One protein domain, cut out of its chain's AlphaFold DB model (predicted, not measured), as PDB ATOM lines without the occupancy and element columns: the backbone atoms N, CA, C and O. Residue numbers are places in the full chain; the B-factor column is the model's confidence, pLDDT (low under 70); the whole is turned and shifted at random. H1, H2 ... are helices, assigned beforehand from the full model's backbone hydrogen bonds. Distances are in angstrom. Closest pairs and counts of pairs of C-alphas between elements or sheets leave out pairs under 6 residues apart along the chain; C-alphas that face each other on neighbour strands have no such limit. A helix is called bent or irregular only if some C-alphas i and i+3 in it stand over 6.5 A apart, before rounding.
ATOM      1  N   ARG A 200     -37.729 -89.998  78.085       68.69
ATOM      2  CA  ARG A 200     -38.672 -89.473  77.077       68.69
ATOM      3  C   ARG A 200     -40.103 -90.017  77.213       68.69
ATOM      4  O   ARG A 200     -41.025 -89.417  76.685       68.69
ATOM      5  N   ASN A 201     -40.270 -91.121  77.945       72.06
ATOM      6  CA  ASN A 201     -41.524 -91.855  78.103       72.06
ATOM      7  C   ASN A 201     -41.965 -91.914  79.568       72.06
ATOM      8  O   ASN A 201     -42.745 -92.784  79.938       72.06
ATOM      9  N   ALA A 202     -41.436 -91.051  80.438       75.81
ATOM     10  CA  ALA A 202     -41.678 -91.173  81.869       75.81
ATOM     11  C   ALA A 202     -43.163 -91.011  82.251       75.81
ATOM     12  O   ALA A 202     -43.564 -91.549  83.275       75.81
ATOM     13  N   ALA A 203     -43.969 -90.315  81.436       75.19
ATOM     14  CA  ALA A 203     -45.415 -90.221  81.632       75.19
ATOM     15  C   ALA A 203     -46.124 -91.549  81.303       75.19
ATOM     16  O   ALA A 203     -46.831 -92.094  82.142       75.19
ATOM     17  N   LEU A 204     -45.827 -92.127  80.133       78.12
ATOM     18  CA  LEU A 204     -46.347 -93.433  79.708       78.12
ATOM     19  C   LEU A 204     -45.923 -94.579  80.628       78.12
ATOM     20  O   LEU A 204     -46.705 -95.479  80.909       78.12
ATOM     21  N   LEU A 205     -44.675 -94.560  81.094       81.50
ATOM     22  CA  LEU A 205     -44.171 -95.577  82.012       81.50
ATOM     23  C   LEU A 205     -44.838 -95.485  83.383       81.50
ATOM     24  O   LEU A 205     -45.031 -96.517  84.011       81.50
ATOM     25  N   ALA A 206     -45.182 -94.280  83.846       79.81
ATOM     26  CA  ALA A 206     -45.914 -94.106  85.097       79.81
ATOM     27  C   ALA A 206     -47.350 -94.640  84.985       79.81
ATOM     28  O   ALA A 206     -47.806 -95.322  85.896       79.81
ATOM     29  N   ASP A 207     -48.016 -94.391  83.855       81.00
ATOM     30  CA  ASP A 207     -49.359 -94.908  83.574       81.00
ATOM     31  C   ASP A 207     -49.372 -96.441  83.453       81.00
ATOM     32  O   ASP A 207     -50.129 -97.124  84.137       81.00
ATOM     33  N   LEU A 208     -48.434 -97.006  82.684       85.69
ATOM     34  CA  LEU A 208     -48.250 -98.455  82.579       85.69
ATOM     35  C   LEU A 208     -47.931 -99.080  83.943       85.69
ATOM     36  O   LEU A 208     -48.507-100.108  84.292       85.69
ATOM     37  N   ALA A 209     -47.036 -98.471  84.724       85.69
ATOM     38  CA  ALA A 209     -46.691 -98.972  86.051       85.69
ATOM     39  C   ALA A 209     -47.901 -98.961  86.992       85.69
ATOM     40  O   ALA A 209     -48.106 -99.935  87.710       85.69
ATOM     41  N   ALA A 210     -48.719 -97.905  86.954       83.69
ATOM     42  CA  ALA A 210     -49.954 -97.844  87.726       83.69
ATOM     43  C   ALA A 210     -50.959 -98.914  87.267       83.69
ATOM     44  O   ALA A 210     -51.533 -99.596  88.111       83.69
ATOM     45  N   GLY A 211     -51.108 -99.127  85.954       85.75
ATOM     46  CA  GLY A 211     -52.001-100.143  85.387       85.75
ATOM     47  C   GLY A 211     -51.563-101.592  85.631       85.75
ATOM     48  O   GLY A 211     -52.406-102.481  85.711       85.75
ATOM     49  N   MET A 212     -50.259-101.850  85.769       89.12
ATOM     50  CA  MET A 212     -49.727-103.177  86.114       89.12
ATOM     51  C   MET A 212     -49.674-103.433  87.623       89.12
ATOM     52  O   MET A 212     -49.532-104.582  88.042       89.12
ATOM     53  N   SER A 213     -49.741-102.386  88.446       88.00
ATOM     54  CA  SER A 213     -49.691-102.522  89.897       88.00
ATOM     55  C   SER A 213     -51.078-102.785  90.480       88.00
ATOM     56  O   SER A 213     -52.038-102.102  90.146       88.00
ATOM     57  N   SER A 214     -51.180-103.725  91.421       91.62
ATOM     58  CA  SER A 214     -52.382-103.921  92.245       91.62
ATOM     59  C   SER A 214     -52.447-102.963  93.444       91.62
ATOM     60  O   SER A 214     -53.298-103.121  94.317       91.62
ATOM     61  N   ASN A 215     -51.513-102.011  93.535       87.06
ATOM     62  CA  ASN A 215     -51.451-101.056  94.633       87.06
ATOM     63  C   ASN A 215     -52.495 -99.951  94.415       87.06
ATOM     64  O   ASN A 215     -52.631 -99.461  93.290       87.06
ATOM     65  N   PRO A 216     -53.211 -99.513  95.466       86.19
ATOM     66  CA  PRO A 216     -54.095 -98.364  95.350       86.19
ATOM     67  C   PRO A 216     -53.277 -97.115  95.007       86.19
ATOM     68  O   PRO A 216     -52.193 -96.897  95.553       86.19
ATOM     69  N   TYR A 217     -53.801 -96.292  94.103       77.69
ATOM     70  CA  TYR A 217     -53.171 -95.047  93.677       77.69
ATOM     71  C   TYR A 217     -53.970 -93.837  94.156       77.69
ATOM     72  O   TYR A 217     -55.197 -93.872  94.260       77.69
ATOM     73  N   GLU A 218     -53.266 -92.744  94.441       77.50
ATOM     74  CA  GLU A 218     -53.897 -91.501  94.872       77.50
ATOM     75  C   GLU A 218     -54.620 -90.837  93.690       77.50
ATOM     76  O   GLU A 218     -54.035 -90.570  92.636       77.50
ATOM     77  N   THR A 219     -55.906 -90.541  93.876       75.62
ATOM     78  CA  THR A 219     -56.707 -89.727  92.959       75.62
ATOM     79  C   THR A 219     -57.226 -88.502  93.682       75.62
ATOM     80  O   THR A 219     -57.453 -88.520  94.891       75.62
ATOM     81  N   SER A 220     -57.406 -87.411  92.944       76.25
ATOM     82  CA  SER A 220     -58.133 -86.266  93.481       76.25
ATOM     83  C   SER A 220     -59.619 -86.576  93.559       76.25
ATOM     84  O   SER A 220     -60.155 -87.269  92.699       76.25
ATOM     85  N   THR A 221     -60.290 -85.995  94.551       80.25
ATOM     86  CA  THR A 221     -61.733 -86.144  94.795       80.25
ATOM     87  C   THR A 221     -62.586 -85.826  93.564       80.25
ATOM     88  O   THR A 221     -63.619 -86.444  93.347       80.25
ATOM     89  N   SER A 222     -62.139 -84.889  92.727       74.44
ATOM     90  CA  SER A 222     -62.781 -84.487  91.472       74.44
ATOM     91  C   SER A 222     -62.539 -85.446  90.297       74.44
ATOM     92  O   SER A 222     -63.035 -85.185  89.205       74.44
ATOM     93  N   GLY A 223     -61.723 -86.494  90.454       68.31
ATOM     94  CA  GLY A 223     -61.298 -87.406  89.376       68.31
ATOM     95  C   GLY A 223     -60.385 -86.768  88.316       68.31
ATOM     96  O   GLY A 223     -59.641 -87.460  87.627       68.31
ATOM     97  N   VAL A 224     -60.384 -85.439  88.227       67.62
ATOM     98  CA  VAL A 224     -59.570 -84.610  87.339       67.62
ATOM     99  C   VAL A 224     -58.693 -83.708  88.196       67.62
ATOM    100  O   VAL A 224     -59.156 -83.169  89.201       67.62
ATOM    101  N   GLY A 225     -57.443 -83.502  87.779       61.41
ATOM    102  CA  GLY A 225     -56.722 -82.307  88.219       61.41
ATOM    103  C   GLY A 225     -55.928 -82.403  89.511       61.41
ATOM    104  O   GLY A 225     -55.618 -81.386  90.121       61.41
ATOM    105  N   GLY A 226     -55.567 -83.606  89.939       63.31
ATOM    106  CA  GLY A 226     -54.607 -83.766  91.019       63.31
ATOM    107  C   GLY A 226     -53.197 -83.678  90.500       63.31
ATOM    108  O   GLY A 226     -52.835 -84.480  89.643       63.31
ATOM    109  N   GLY A 227     -52.350 -82.843  91.107       61.62
ATOM    110  CA  GLY A 227     -50.903 -82.934  90.902       61.62
ATOM    111  C   GLY A 227     -50.397 -84.374  91.061       61.62
ATOM    112  O   GLY A 227     -49.424 -84.721  90.400       61.62
ATOM    113  N   LYS A 228     -51.099 -85.200  91.863       62.34
ATOM    114  CA  LYS A 228     -50.902 -86.632  92.155       62.34
ATOM    115  C   LYS A 228     -51.694 -87.655  91.333       62.34
ATOM    116  O   LYS A 228     -51.384 -88.835  91.440       62.34
ATOM    117  N   ALA A 229     -52.632 -87.238  90.486       66.50
ATOM    118  CA  ALA A 229     -53.388 -88.165  89.644       66.50
ATOM    119  C   ALA A 229     -52.457 -88.907  88.662       66.50
ATOM    120  O   ALA A 229     -51.502 -88.302  88.176       66.50
ATOM    121  N   ILE A 230     -52.736 -90.182  88.349       62.91
ATOM    122  CA  ILE A 230     -51.870 -91.072  87.537       62.91
ATOM    123  C   ILE A 230     -51.327 -90.385  86.274       62.91
ATOM    124  O   ILE A 230     -50.119 -90.395  86.042       62.91
ATOM    125  N   GLY A 231     -52.195 -89.730  85.497       62.50
ATOM    126  CA  GLY A 231     -51.796 -89.065  84.252       62.50
ATOM    127  C   GLY A 231     -50.926 -87.821  84.462       62.50
ATOM    128  O   GLY A 231     -50.006 -87.563  83.691       62.50
ATOM    129  N   ALA A 232     -51.151 -87.077  85.547       64.69
ATOM    130  CA  ALA A 232     -50.413 -85.854  85.852       64.69
ATOM    131  C   ALA A 232     -49.110 -86.129  86.617       64.69
ATOM    132  O   ALA A 232     -48.126 -85.423  86.422       64.69
ATOM    133  N   ALA A 233     -49.044 -87.177  87.441       64.25
ATOM    134  CA  ALA A 233     -47.866 -87.519  88.241       64.25
ATOM    135  C   ALA A 233     -46.629 -87.832  87.384       64.25
ATOM    136  O   ALA A 233     -45.489 -87.522  87.752       64.25
ATOM    137  N   GLY A 234     -46.867 -88.409  86.207       67.31
ATOM    138  CA  GLY A 234     -45.854 -88.663  85.195       67.31
ATOM    139  C   GLY A 234     -45.388 -87.411  84.444       67.31
ATOM    140  O   GLY A 234     -44.297 -87.440  83.871       67.31
ATOM    141  N   SER A 235     -46.130 -86.303  84.482       76.50
ATOM    142  CA  SER A 235     -45.787 -85.076  83.758       76.50
ATOM    143  C   SER A 235     -44.562 -84.380  84.356       76.50
ATOM    144  O   SER A 235     -44.411 -84.245  85.574       76.50
ATOM    145  N   SER A 236     -43.667 -83.895  83.493       77.06
ATOM    146  CA  SER A 236     -42.505 -83.098  83.904       77.06
ATOM    147  C   SER A 236     -42.921 -81.805  84.616       77.06
ATOM    148  O   SER A 236     -42.255 -81.398  85.570       77.06
ATOM    149  N   ARG A 237     -44.037 -81.195  84.194       78.81
ATOM    150  CA  ARG A 237     -44.592 -79.962  84.772       78.81
ATOM    151  C   ARG A 237     -45.135 -80.184  86.168       78.81
ATOM    152  O   ARG A 237     -44.724 -79.478  87.081       78.81
ATOM    153  N   ALA A 238     -45.969 -81.205  86.350       81.56
ATOM    154  CA  ALA A 238     -46.501 -81.539  87.667       81.56
ATOM    155  C   ALA A 238     -45.371 -81.846  88.659       81.56
ATOM    156  O   ALA A 238     -45.384 -81.343  89.775       81.56
ATOM    157  N   ARG A 239     -44.329 -82.584  88.244       82.75
ATOM    158  CA  ARG A 239     -43.152 -82.825  89.099       82.75
ATOM    159  C   ARG A 239     -42.374 -81.554  89.426       82.75
ATOM    160  O   ARG A 239     -41.834 -81.447  90.521       82.75
ATOM    161  N   ALA A 240     -42.255 -80.623  88.482       85.00
ATOM    162  CA  ALA A 240     -41.579 -79.353  88.726       85.00
ATOM    163  C   ALA A 240     -42.359 -78.482  89.720       85.00
ATOM    164  O   ALA A 240     -41.737 -77.920  90.615       85.00
ATOM    165  N   LEU A 241     -43.689 -78.419  89.592       87.19
ATOM    166  CA  LEU A 241     -44.561 -77.709  90.531       87.19
ATOM    167  C   LEU A 241     -44.501 -78.330  91.926       87.19
ATOM    168  O   LEU A 241     -44.206 -77.615  92.875       87.19
ATOM    169  N   ARG A 242     -44.625 -79.660  92.035       87.06
ATOM    170  CA  ARG A 242     -44.494 -80.357  93.323       87.06
ATOM    171  C   ARG A 242     -43.155 -80.099  94.000       87.06
ATOM    172  O   ARG A 242     -43.121 -79.807  95.178       87.06
ATOM    173  N   ARG A 243     -42.045 -80.129  93.255       88.75
ATOM    174  CA  ARG A 243     -40.725 -79.805  93.822       88.75
ATOM    175  C   ARG A 243     -40.628 -78.369  94.329       88.75
ATOM    176  O   ARG A 243     -39.855 -78.110  95.244       88.75
ATOM    177  N   MET A 244     -41.332 -77.427  93.697       88.50
ATOM    178  CA  MET A 244     -41.397 -76.054  94.198       88.50
ATOM    179  C   MET A 244     -42.229 -75.993  95.478       88.50
ATOM    180  O   MET A 244     -41.773 -75.376  96.429       88.50
ATOM    181  N   GLU A 245     -43.387 -76.653  95.514       90.38
ATOM    182  CA  GLU A 245     -44.244 -76.750  96.705       90.38
ATOM    183  C   GLU A 245     -43.501 -77.405  97.878       90.38
ATOM    184  O   GLU A 245     -43.388 -76.793  98.933       90.38
ATOM    185  N   GLU A 246     -42.881 -78.568  97.663       92.38
ATOM    186  CA  GLU A 246     -42.047 -79.279  98.646       92.38
ATOM    187  C   GLU A 246     -40.941 -78.367  99.198       92.38
ATOM    188  O   GLU A 246     -40.747 -78.270 100.406       92.38
ATOM    189  N   PHE A 247     -40.246 -77.626  98.329       94.69
ATOM    190  CA  PHE A 247     -39.218 -76.681  98.762       94.69
ATOM    191  C   PHE A 247     -39.788 -75.517  99.590       94.69
ATOM    192  O   PHE A 247     -39.141 -75.074 100.545       94.69
ATOM    193  N   GLU A 248     -40.958 -74.992  99.209       94.81
ATOM    194  CA  GLU A 248     -41.643 -73.907  99.921       94.81
ATOM    195  C   GLU A 248     -42.123 -74.363 101.306       94.81
ATOM    196  O   GLU A 248     -41.995 -73.599 102.266       94.81
ATOM    197  N   GLU A 249     -42.613 -75.601 101.411       93.62
ATOM    198  CA  GLU A 249     -43.062 -76.251 102.647       93.62
ATOM    199  C   GLU A 249     -41.893 -76.582 103.582       93.62
ATOM    200  O   GLU A 249     -41.910 -76.180 104.743       93.62
ATOM    201  N   GLU A 250     -40.839 -77.236 103.081       96.56
ATOM    202  CA  GLU A 250     -39.665 -77.619 103.879       96.56
ATOM    203  C   GLU A 250     -38.920 -76.404 104.446       96.56
ATOM    204  O   GLU A 250     -38.445 -76.423 105.583       96.56
ATOM    205  N   ASN A 251     -38.806 -75.335 103.654       95.19
ATOM    206  CA  ASN A 251     -38.063 -74.137 104.047       95.19
ATOM    207  C   ASN A 251     -38.954 -73.020 104.600       95.19
ATOM    208  O   ASN A 251     -38.431 -71.950 104.927       95.19
ATOM    209  N   PHE A 252     -40.273 -73.242 104.677       93.88
ATOM    210  CA  PHE A 252     -41.290 -72.268 105.091       93.88
ATOM    211  C   PHE A 252     -41.133 -70.895 104.412       93.88
ATOM    212  O   PHE A 252     -41.335 -69.839 105.021       93.88
ATOM    213  N   LYS A 253     -40.711 -70.887 103.142       93.38
ATOM    214  CA  LYS A 253     -40.377 -69.674 102.380       93.38
ATOM    215  C   LYS A 253     -40.855 -69.802 100.945       93.38
ATOM    216  O   LYS A 253     -40.508 -70.753 100.259       93.38
ATOM    217  N   ARG A 254     -41.582 -68.790 100.463       90.62
ATOM    218  CA  ARG A 254     -42.034 -68.722  99.064       90.62
ATOM    219  C   ARG A 254     -40.864 -68.491  98.114       90.62
ATOM    220  O   ARG A 254     -39.998 -67.658  98.393       90.62
ATOM    221  N   VAL A 255     -40.877 -69.158  96.961       90.88
ATOM    222  CA  VAL A 255     -39.870 -68.928  95.921       90.88
ATOM    223  C   VAL A 255     -40.159 -67.599  95.221       90.88
ATOM    224  O   VAL A 255     -41.227 -67.390  94.643       90.88
ATOM    225  N   SER A 256     -39.195 -66.678  95.240       91.12
ATOM    226  CA  SER A 256     -39.283 -65.424  94.488       91.12
ATOM    227  C   SER A 256     -39.070 -65.684  92.994       91.12
ATOM    228  O   SER A 256     -37.980 -66.088  92.587       91.12
ATOM    229  N   MET A 257     -40.087 -65.421  92.172       90.12
ATOM    230  CA  MET A 257     -40.050 -65.653  90.724       90.12
ATOM    231  C   MET A 257     -40.122 -64.343  89.937       90.12
ATOM    232  O   MET A 257     -40.706 -63.356  90.387       90.12
ATOM    233  N   SER A 258     -39.573 -64.334  88.717       95.44
ATOM    234  CA  SER A 258     -39.772 -63.215  87.792       95.44
ATOM    235  C   SER A 258     -41.244 -63.123  87.360       95.44
ATOM    236  O   SER A 258     -41.959 -64.125  87.354       95.44
ATOM    237  N   LYS A 259     -41.721 -61.944  86.925       94.38
ATOM    238  CA  LYS A 259     -43.111 -61.778  86.434       94.38
ATOM    239  C   LYS A 259     -43.460 -62.765  85.311       94.38
ATOM    240  O   LYS A 259     -44.582 -63.267  85.241       94.38
ATOM    241  N   ARG A 260     -42.495 -63.048  84.429       91.81
ATOM    242  CA  ARG A 260     -42.655 -64.004  83.328       91.81
ATOM    243  C   ARG A 260     -42.808 -65.427  83.855       91.81
ATOM    244  O   ARG A 260     -43.691 -66.147  83.388       91.81
ATOM    245  N   ASP A 261     -41.983 -65.805  84.824       89.25
ATOM    246  CA  ASP A 261     -41.992 -67.152  85.388       89.25
ATOM    247  C   ASP A 261     -43.204 -67.374  86.287       89.25
ATOM    248  O   ASP A 261     -43.807 -68.435  86.217       89.25
ATOM    249  N   ALA A 262     -43.651 -66.357  87.025       90.44
ATOM    250  CA  ALA A 262     -44.900 -66.399  87.779       90.44
ATOM    251  C   ALA A 262     -46.116 -66.614  86.858       90.44
ATOM    252  O   ALA A 262     -46.977 -67.442  87.144       90.44
ATOM    253  N   LYS A 263     -46.168 -65.938  85.697       89.75
ATOM    254  CA  LYS A 263     -47.222 -66.168  84.688       89.75
ATOM    255  C   LYS A 263     -47.120 -67.551  84.034       89.75
ATOM    256  O   LYS A 263     -48.127 -68.088  83.580       89.75
ATOM    257  N   ARG A 264     -45.913 -68.114  83.913       86.50
ATOM    258  CA  ARG A 264     -45.716 -69.489  83.431       86.50
ATOM    259  C   ARG A 264     -46.182 -70.496  84.481       86.50
ATOM    260  O   ARG A 264     -47.027 -71.307  84.146       86.50
ATOM    261  N   ARG A 265     -45.741 -70.355  85.734       88.44
ATOM    262  CA  ARG A 265     -46.164 -71.166  86.885       88.44
ATOM    263  C   ARG A 265     -47.684 -71.183  87.017       88.44
ATOM    264  O   ARG A 265     -48.258 -72.256  87.003       88.44
ATOM    265  N   ARG A 266     -48.340 -70.018  86.985       88.31
ATOM    266  CA  ARG A 266     -49.808 -69.935  87.037       88.31
ATOM    267  C   ARG A 266     -50.498 -70.718  85.913       88.31
ATOM    268  O   ARG A 266     -51.546 -71.303  86.144       88.31
ATOM    269  N   ARG A 267     -49.945 -70.709  84.694       85.25
ATOM    270  CA  ARG A 267     -50.495 -71.491  83.574       85.25
ATOM    271  C   ARG A 267     -50.248 -72.982  83.761       85.25
ATOM    272  O   ARG A 267     -51.176 -73.756  83.599       85.25
ATOM    273  N   ASP A 268     -49.035 -73.355  84.158       84.38
ATOM    274  CA  ASP A 268     -48.677 -74.748  84.427       84.38
ATOM    275  C   ASP A 268     -49.557 -75.326  85.560       84.38
ATOM    276  O   ASP A 268     -50.024 -76.454  85.457       84.38
ATOM    277  N   GLU A 269     -49.842 -74.544  86.608       85.62
ATOM    278  CA  GLU A 269     -50.758 -74.902  87.704       85.62
ATOM    279  C   GLU A 269     -52.198 -75.086  87.207       85.62
ATOM    280  O   GLU A 269     -52.837 -76.075  87.549       85.62
ATOM    281  N   GLN A 270     -52.699 -74.173  86.366       84.31
ATOM    282  CA  GLN A 270     -54.031 -74.282  85.757       84.31
ATOM    283  C   GLN A 270     -54.151 -75.509  84.846       84.31
ATOM    284  O   GLN A 270     -55.144 -76.231  84.916       84.31
ATOM    285  N   ASP A 271     -53.135 -75.776  84.026       79.81
ATOM    286  CA  ASP A 271     -53.112 -76.929  83.129       79.81
ATOM    287  C   ASP A 271     -53.064 -78.243  83.918       79.81
ATOM    288  O   ASP A 271     -53.801 -79.174  83.594       79.81
ATOM    289  N   VAL A 272     -52.252 -78.327  84.980       80.50
ATOM    290  CA  VAL A 272     -52.195 -79.507  85.861       80.50
ATOM    291  C   VAL A 272     -53.509 -79.687  86.627       80.50
ATOM    292  O   VAL A 272     -54.006 -80.811  86.705       80.50
ATOM    293  N   ALA A 273     -54.119 -78.600  87.106       80.12
ATOM    294  CA  ALA A 273     -55.428 -78.620  87.759       80.12
ATOM    295  C   ALA A 273     -56.572 -79.028  86.813       80.12
ATOM    296  O   ALA A 273     -57.580 -79.559  87.263       80.12
ATOM    297  N   LEU A 274     -56.419 -78.848  85.498       76.44
ATOM    298  CA  LEU A 274     -57.368 -79.340  84.490       76.44
ATOM    299  C   LEU A 274     -57.026 -80.760  83.992       76.44
ATOM    300  O   LEU A 274     -57.606 -81.248  83.026       76.44
ATOM    301  N   GLY A 275     -56.089 -81.451  84.644       73.19
ATOM    302  CA  GLY A 275     -55.716 -82.828  84.307       73.19
ATOM    303  C   GLY A 275     -54.572 -82.951  83.299       73.19
ATOM    304  O   GLY A 275     -54.427 -83.992  82.670       73.19
ATOM    305  N   GLY A 276     -53.759 -81.907  83.121       68.31
ATOM    306  CA  GLY A 276     -52.512 -81.948  82.342       68.31
ATOM    307  C   GLY A 276     -52.695 -82.000  80.823       68.31
ATOM    308  O   GLY A 276     -51.726 -81.866  80.078       68.31
ATOM    309  N   LEU A 277     -53.933 -82.112  80.337       63.69
ATOM    310  CA  LEU A 277     -54.239 -82.246  78.911       63.69
ATOM    311  C   LEU A 277     -53.994 -80.953  78.104       63.69
ATOM    312  O   LEU A 277     -54.030 -80.973  76.875       63.69
ATOM    313  N   GLY A 278     -53.697 -79.831  78.775       60.97
ATOM    314  CA  GLY A 278     -53.336 -78.559  78.140       60.97
ATOM    315  C   GLY A 278     -54.456 -77.945  77.300       60.97
ATOM    316  O   GLY A 278     -54.185 -77.237  76.333       60.97
ATOM    317  N   LEU A 279     -55.711 -78.241  77.653       60.28
ATOM    318  CA  LEU A 279     -56.908 -77.735  76.975       60.28
ATOM    319  C   LEU A 279     -57.241 -76.282  77.354       60.28
ATOM    320  O   LEU A 279     -58.146 -75.696  76.769       60.28
ATOM    321  N   SER A 280     -56.524 -75.687  78.314       56.81
ATOM    322  CA  SER A 280     -56.864 -74.380  78.884       56.81
ATOM    323  C   SER A 280     -56.305 -73.172  78.109       56.81
ATOM    324  O   SER A 280     -56.466 -72.038  78.566       56.81
ATOM    325  N   ALA A 281     -55.649 -73.360  76.959       54.38
ATOM    326  CA  ALA A 281     -55.023 -72.260  76.222       54.38
ATOM    327  C   ALA A 281     -55.784 -71.879  74.943       54.38
ATOM    328  O   ALA A 281     -55.727 -72.555  73.916       54.38
ATOM    329  N   ASP A 282     -56.431 -70.721  75.024       51.78
ATOM    330  CA  ASP A 282     -56.954 -69.937  73.914       51.78
ATOM    331  C   ASP A 282     -55.845 -69.660  72.869       51.78
ATOM    332  O   ASP A 282     -54.760 -69.170  73.202       51.78
ATOM    333  N   GLY A 283     -56.102 -69.998  71.599       48.78
ATOM    334  CA  GLY A 283     -55.225 -69.682  70.463       48.78
ATOM    335  C   GLY A 283     -54.461 -70.853  69.828       48.78
ATOM    336  O   GLY A 283     -53.267 -71.018  70.050       48.78
ATOM    337  N   LYS A 284     -55.124 -71.589  68.921       50.53
ATOM    338  CA  LYS A 284     -54.592 -72.263  67.703       50.53
ATOM    339  C   LYS A 284     -53.307 -73.115  67.782       50.53
ATOM    340  O   LYS A 284     -52.781 -73.509  66.742       50.53
ATOM    341  N   ARG A 285     -52.801 -73.439  68.971       54.34
ATOM    342  CA  ARG A 285     -51.660 -74.332  69.191       54.34
ATOM    343  C   ARG A 285     -51.995 -75.272  70.340       54.34
ATOM    344  O   ARG A 285     -51.846 -74.914  71.502       54.34
ATOM    345  N   ILE A 286     -52.398 -76.491  69.990       54.12
ATOM    346  CA  ILE A 286     -52.479 -77.656  70.886       54.12
ATOM    347  C   ILE A 286     -51.035 -78.080  71.225       54.12
ATOM    348  O   ILE A 286     -50.564 -79.129  70.812       54.12
ATOM    349  N   GLY A 287     -50.271 -77.189  71.859       52.91
ATOM    350  CA  GLY A 287     -48.812 -77.307  72.007       52.91
ATOM    351  C   GLY A 287     -48.337 -77.177  73.448       52.91
ATOM    352  O   GLY A 287     -47.188 -76.821  73.692       52.91
ATOM    353  N   GLY A 288     -49.245 -77.378  74.404       57.75
ATOM    354  CA  GLY A 288     -48.964 -77.298  75.834       57.75
ATOM    355  C   GLY A 288     -48.886 -78.686  76.449       57.75
ATOM    356  O   GLY A 288     -47.800 -79.178  76.719       57.75
ATOM    357  N   GLY A 289     -50.031 -79.328  76.670       64.19
ATOM    358  CA  GLY A 289     -50.169 -80.582  77.425       64.19
ATOM    359  C   GLY A 289     -49.475 -81.777  76.771       64.19
ATOM    360  O   GLY A 289     -48.373 -82.188  77.133       64.19
ATOM    361  N   VAL A 290     -50.126 -82.280  75.728       69.06
ATOM    362  CA  VAL A 290     -49.770 -83.536  75.063       69.06
ATOM    363  C   VAL A 290     -48.440 -83.438  74.311       69.06
ATOM    364  O   VAL A 290     -47.647 -84.369  74.344       69.06
ATOM    365  N   GLU A 291     -48.131 -82.309  73.670       70.00
ATOM    366  CA  GLU A 291     -46.857 -82.153  72.954       70.00
ATOM    367  C   GLU A 291     -45.654 -82.056  73.907       70.00
ATOM    368  O   GLU A 291     -44.552 -82.434  73.548       70.00
ATOM    369  N   GLU A 292     -45.792 -81.603  75.147       70.94
ATOM    370  CA  GLU A 292     -44.632 -81.588  76.051       70.94
ATOM    371  C   GLU A 292     -44.365 -82.976  76.660       70.94
ATOM    372  O   GLU A 292     -43.217 -83.330  76.928       70.94
ATOM    373  N   GLU A 293     -45.412 -83.790  76.808       73.88
ATOM    374  CA  GLU A 293     -45.358 -85.123  77.427       73.88
ATOM    375  C   GLU A 293     -45.119 -86.245  76.414       73.88
ATOM    376  O   GLU A 293     -44.395 -87.200  76.695       73.88
ATOM    377  N   PHE A 294     -45.658 -86.091  75.206       70.06
ATOM    378  CA  PHE A 294     -45.520 -87.019  74.089       70.06
ATOM    379  C   PHE A 294     -44.718 -86.424  72.934       70.06
ATOM    380  O   PHE A 294     -44.431 -87.123  71.968       70.06
ATOM    381  N   GLY A 295     -44.320 -85.151  72.975       69.00
ATOM    382  CA  GLY A 295     -43.629 -84.521  71.845       69.00
ATOM    383  C   GLY A 295     -42.252 -85.076  71.582       69.00
ATOM    384  O   GLY A 295     -41.800 -85.007  70.449       69.00
ATOM    385  N   ASP A 296     -41.570 -85.663  72.566       68.81
ATOM    386  CA  ASP A 296     -40.317 -86.363  72.266       68.81
ATOM    387  C   ASP A 296     -40.562 -87.709  71.557       68.81
ATOM    388  O   ASP A 296     -39.650 -88.223  70.920       68.81
ATOM    389  N   LEU A 297     -41.795 -88.233  71.586       72.31
ATOM    390  CA  LEU A 297     -42.251 -89.371  70.779       72.31
ATOM    391  C   LEU A 297     -42.793 -88.911  69.416       72.31
ATOM    392  O   LEU A 297     -42.349 -89.410  68.384       72.31
ATOM    393  N   LEU A 298     -43.663 -87.895  69.393       72.69
ATOM    394  CA  LEU A 298     -44.251 -87.312  68.177       72.69
ATOM    395  C   LEU A 298     -43.193 -86.645  67.286       72.69
ATOM    396  O   LEU A 298     -43.188 -86.816  66.072       72.69
ATOM    397  N   ARG A 299     -42.251 -85.915  67.891       69.75
ATOM    398  CA  ARG A 299     -41.129 -85.248  67.213       69.75
ATOM    399  C   ARG A 299     -39.857 -86.089  67.228       69.75
ATOM    400  O   ARG A 299     -38.883 -85.711  66.577       69.75
ATOM    401  N   GLY A 300     -39.843 -87.199  67.966       66.75
ATOM    402  CA  GLY A 300     -38.715 -88.124  68.056       66.75
ATOM    403  C   GLY A 300     -38.317 -88.666  66.693       66.75
ATOM    404  O   GLY A 300     -37.150 -88.595  66.336       66.75
ATOM    405  N   SER A 301     -39.284 -89.069  65.867       69.88
ATOM    406  CA  SER A 301     -39.031 -89.571  64.508       69.88
ATOM    407  C   SER A 301     -38.380 -88.516  63.597       69.88
ATOM    408  O   SER A 301     -37.359 -88.771  62.953       69.88
ATOM    409  N   GLU A 302     -38.892 -87.284  63.588       70.00
ATOM    410  CA  GLU A 302     -38.305 -86.174  62.828       70.00
ATOM    411  C   GLU A 302     -36.947 -85.724  63.379       70.00
ATOM    412  O   GLU A 302     -36.051 -85.303  62.643       70.00
ATOM    413  N   ARG A 303     -36.779 -85.762  64.699       67.44
ATOM    414  CA  ARG A 303     -35.544 -85.348  65.359       67.44
ATOM    415  C   ARG A 303     -34.460 -86.401  65.175       67.44
ATOM    416  O   ARG A 303     -33.329 -86.018  64.899       67.44
ATOM    417  N   ASP A 304     -34.801 -87.681  65.237       66.12
ATOM    418  CA  ASP A 304     -33.892 -88.803  65.024       66.12
ATOM    419  C   ASP A 304     -33.491 -88.902  63.547       66.12
ATOM    420  O   ASP A 304     -32.313 -89.076  63.247       66.12
ATOM    421  N   THR A 305     -34.401 -88.653  62.600       68.88
ATOM    422  CA  THR A 305     -34.035 -88.530  61.173       68.88
ATOM    423  C   THR A 305     -33.094 -87.347  60.922       68.88
ATOM    424  O   THR A 305     -32.074 -87.492  60.241       68.88
ATOM    425  N   ARG A 306     -33.346 -86.181  61.536       70.50
ATOM    426  CA  ARG A 306     -32.433 -85.022  61.469       70.50
ATOM    427  C   ARG A 306     -31.104 -85.273  62.186       70.50
ATOM    428  O   ARG A 306     -30.075 -84.763  61.743       70.50
ATOM    429  N   ARG A 307     -31.094 -86.053  63.270       64.81
ATOM    430  CA  ARG A 307     -29.893 -86.403  64.041       64.81
ATOM    431  C   ARG A 307     -29.013 -87.403  63.298       64.81
ATOM    432  O   ARG A 307     -27.807 -87.180  63.210       64.81
ATOM    433  N   ARG A 308     -29.626 -88.402  62.651       65.62
ATOM    434  CA  ARG A 308     -28.976 -89.306  61.687       65.62
ATOM    435  C   ARG A 308     -28.334 -88.519  60.545       65.62
ATOM    436  O   ARG A 308     -27.167 -88.735  60.241       65.62
ATOM    437  N   LYS A 309     -29.040 -87.521  59.994       69.81
ATOM    438  CA  LYS A 309     -28.514 -86.633  58.937       69.81
ATOM    439  C   LYS A 309     -27.344 -85.746  59.400       69.81
ATOM    440  O   LYS A 309     -26.522 -85.355  58.581       69.81
ATOM    441  N   ARG A 310     -27.252 -85.426  60.698       69.56
ATOM    442  CA  ARG A 310     -26.171 -84.610  61.292       69.56
ATOM    443  C   ARG A 310     -24.974 -85.423  61.800       69.56
ATOM    444  O   ARG A 310     -24.008 -84.816  62.254       69.56
ATOM    445  N   GLY A 311     -25.016 -86.756  61.733       57.72
ATOM    446  CA  GLY A 311     -23.903 -87.617  62.152       57.72
ATOM    447  C   GLY A 311     -23.619 -87.606  63.660       57.72
ATOM    448  O   GLY A 311     -22.526 -87.981  64.078       57.72
ATOM    449  N   ASP A 312     -24.582 -87.187  64.486       61.75
ATOM    450  CA  ASP A 312     -24.458 -87.129  65.949       61.75
ATOM    451  C   ASP A 312     -24.695 -88.539  66.535       61.75
ATOM    452  O   ASP A 312     -25.731 -88.848  67.125       61.75
ATOM    453  N   GLY A 313     -23.754 -89.439  66.233       56.22
ATOM    454  CA  GLY A 313     -23.857 -90.894  66.364       56.22
ATOM    455  C   GLY A 313     -23.695 -91.434  67.782       56.22
ATOM    456  O   GLY A 313     -22.714 -92.110  68.071       56.22
ATOM    457  N   ASN A 314     -24.681 -91.188  68.643       59.72
ATOM    458  CA  ASN A 314     -24.837 -91.903  69.919       59.72
ATOM    459  C   ASN A 314     -26.085 -92.802  69.954       59.72
ATOM    460  O   ASN A 314     -26.466 -93.284  71.021       59.72
ATOM    461  N   ASP A 315     -26.729 -93.025  68.809       66.06
ATOM    462  CA  ASP A 315     -27.852 -93.950  68.710       66.06
ATOM    463  C   ASP A 315     -27.316 -95.384  68.749       66.06
ATOM    464  O   ASP A 315     -26.487 -95.779  67.926       66.06
ATOM    465  N   VAL A 316     -27.796 -96.169  69.716       60.41
ATOM    466  CA  VAL A 316     -27.368 -97.556  69.964       60.41
ATOM    467  C   VAL A 316     -27.476 -98.411  68.695       60.41
ATOM    468  O   VAL A 316     -26.564 -99.172  68.384       60.41
ATOM    469  N   TYR A 317     -28.535 -98.206  67.907       63.97
ATOM    470  CA  TYR A 317     -28.729 -98.871  66.616       63.97
ATOM    471  C   TYR A 317     -27.700 -98.452  65.558       63.97
ATOM    472  O   TYR A 317     -27.181 -99.305  64.847       63.97
ATOM    473  N   GLY A 318     -27.340 -97.166  65.489       72.38
ATOM    474  CA  GLY A 318     -26.320 -96.684  64.553       72.38
ATOM    475  C   GLY A 318     -24.922 -97.201  64.898       72.38
ATOM    476  O   GLY A 318     -24.146 -97.540  64.007       72.38
ATOM    477  N   LEU A 319     -24.610 -97.333  66.190       72.69
ATOM    478  CA  LEU A 319     -23.367 -97.955  66.654       72.69
ATOM    479  C   LEU A 319     -23.327 -99.457  66.343       72.69
ATOM    480  O   LEU A 319     -22.270 -99.971  65.976       72.69
ATOM    481  N   LEU A 320     -24.463-100.152  66.455       74.06
ATOM    482  CA  LEU A 320     -24.580-101.568  66.105       74.06
ATOM    483  C   LEU A 320     -24.407-101.785  64.597       74.06
ATOM    484  O   LEU A 320     -23.656-102.665  64.191       74.06
ATOM    485  N   GLU A 321     -25.017-100.936  63.771       77.94
ATOM    486  CA  GLU A 321     -24.880-100.980  62.313       77.94
ATOM    487  C   GLU A 321     -23.446-100.648  61.872       77.94
ATOM    488  O   GLU A 321     -22.870-101.336  61.033       77.94
ATOM    489  N   GLN A 322     -22.809 -99.646  62.488       73.81
ATOM    490  CA  GLN A 322     -21.392 -99.347  62.256       73.81
ATOM    491  C   GLN A 322     -20.475-100.486  62.708       73.81
ATOM    492  O   GLN A 322     -19.433-100.708  62.094       73.81
ATOM    493  N   ARG A 323     -20.838-101.208  63.772       72.81
ATOM    494  CA  ARG A 323     -20.109-102.392  64.236       72.81
ATOM    495  C   ARG A 323     -20.321-103.587  63.306       72.81
ATOM    496  O   ARG A 323     -19.361-104.306  63.071       72.81
TER     497      ARG A 323
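Overview. This is residues 200 to 323 of the 367 residues of an uncharacterized protein of Malassezia vespertilionis (UniProt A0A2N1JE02). The two longest helices, H3 and H4, meet at a corner, where the beginning of H3 comes to the end of H4, and the short H2 is near this corner with H1 beside it. H5 lies near the middle, close to H1, H3 and H4, and from its end H6 and H7 follow one another away from the other helices as an arm that makes much of the length, while residues 258 to 264, of which 259 to 264 belong to H4, stick out. The printed part has 124 residues with seven named helices, H1 to H7 in chain order, and no named strand; the class is all helix. It is loose, with a radius of gyration of the C-alphas of 18.1 A and spans of 54 by 43 by 35 A.

Arrangement. H3, residues 236 to 250, touches H4, residues 259 to 273, with residues 237 to 241 alone. The closest C-alphas are those of Ala 238 and Val 272, 6.3 A apart, and the lines stand at 72 degrees, only just about perpendicular. H2, residues 230 to 233, is close to H3 but not clearly touching, with the C-alphas of Ala 232 and Ala 238 6.1 A apart. H1, residues 202 to 212, touches H2, with the closest C-alphas, those of Asp 207 and Ile 230, 6.1 A apart. H5, residues 289 to 298, is close to H1 but not clearly touching, with the C-alphas of Ala 203 and Glu 293 6.6 A apart, and the two are about perpendicular at 84 degrees. H5 is irregular: C-alphas 293 and 296 are 7.3 A apart. H5 and H6, residues 300 to 309, meet only through their link. H7, residues 316 to 323, is only just apart from H6, the closest C-alphas being 8.3 A apart. In H1, H3, H4, H6 and H7 every O i to N i+4 pair is within hydrogen-bond range; in H5 4 of 6 are, and H2 is too short for such a pair.

Along the chain. H3 and H4 each measure 20.9 A from first to last C-alpha, H1 15.1 A, H6 13.8 A, H5 12.9 A, H7 10.4 A and H2 5.4 A. H3 begins at C-alpha 236 (-42.505, -83.098, 83.904). H1 begins at C-alpha 202 (-41.678, -91.173, 81.869), and H7 ends at C-alpha 323 (-20.109, -102.392, 64.236).

Size, cuts and confidence. The two C-alphas farthest apart, those of Phe 252 and Arg 323, are 55.0 A apart. The printed part has no cut. The links from H1 to H2 and from H4 to H5 are long, with 17 and 15 residues. The mean pLDDT of the printed part is 75.3, and 47 residues are under 70, among them residues 223 to 234, 276 to 290 and 307 to 317.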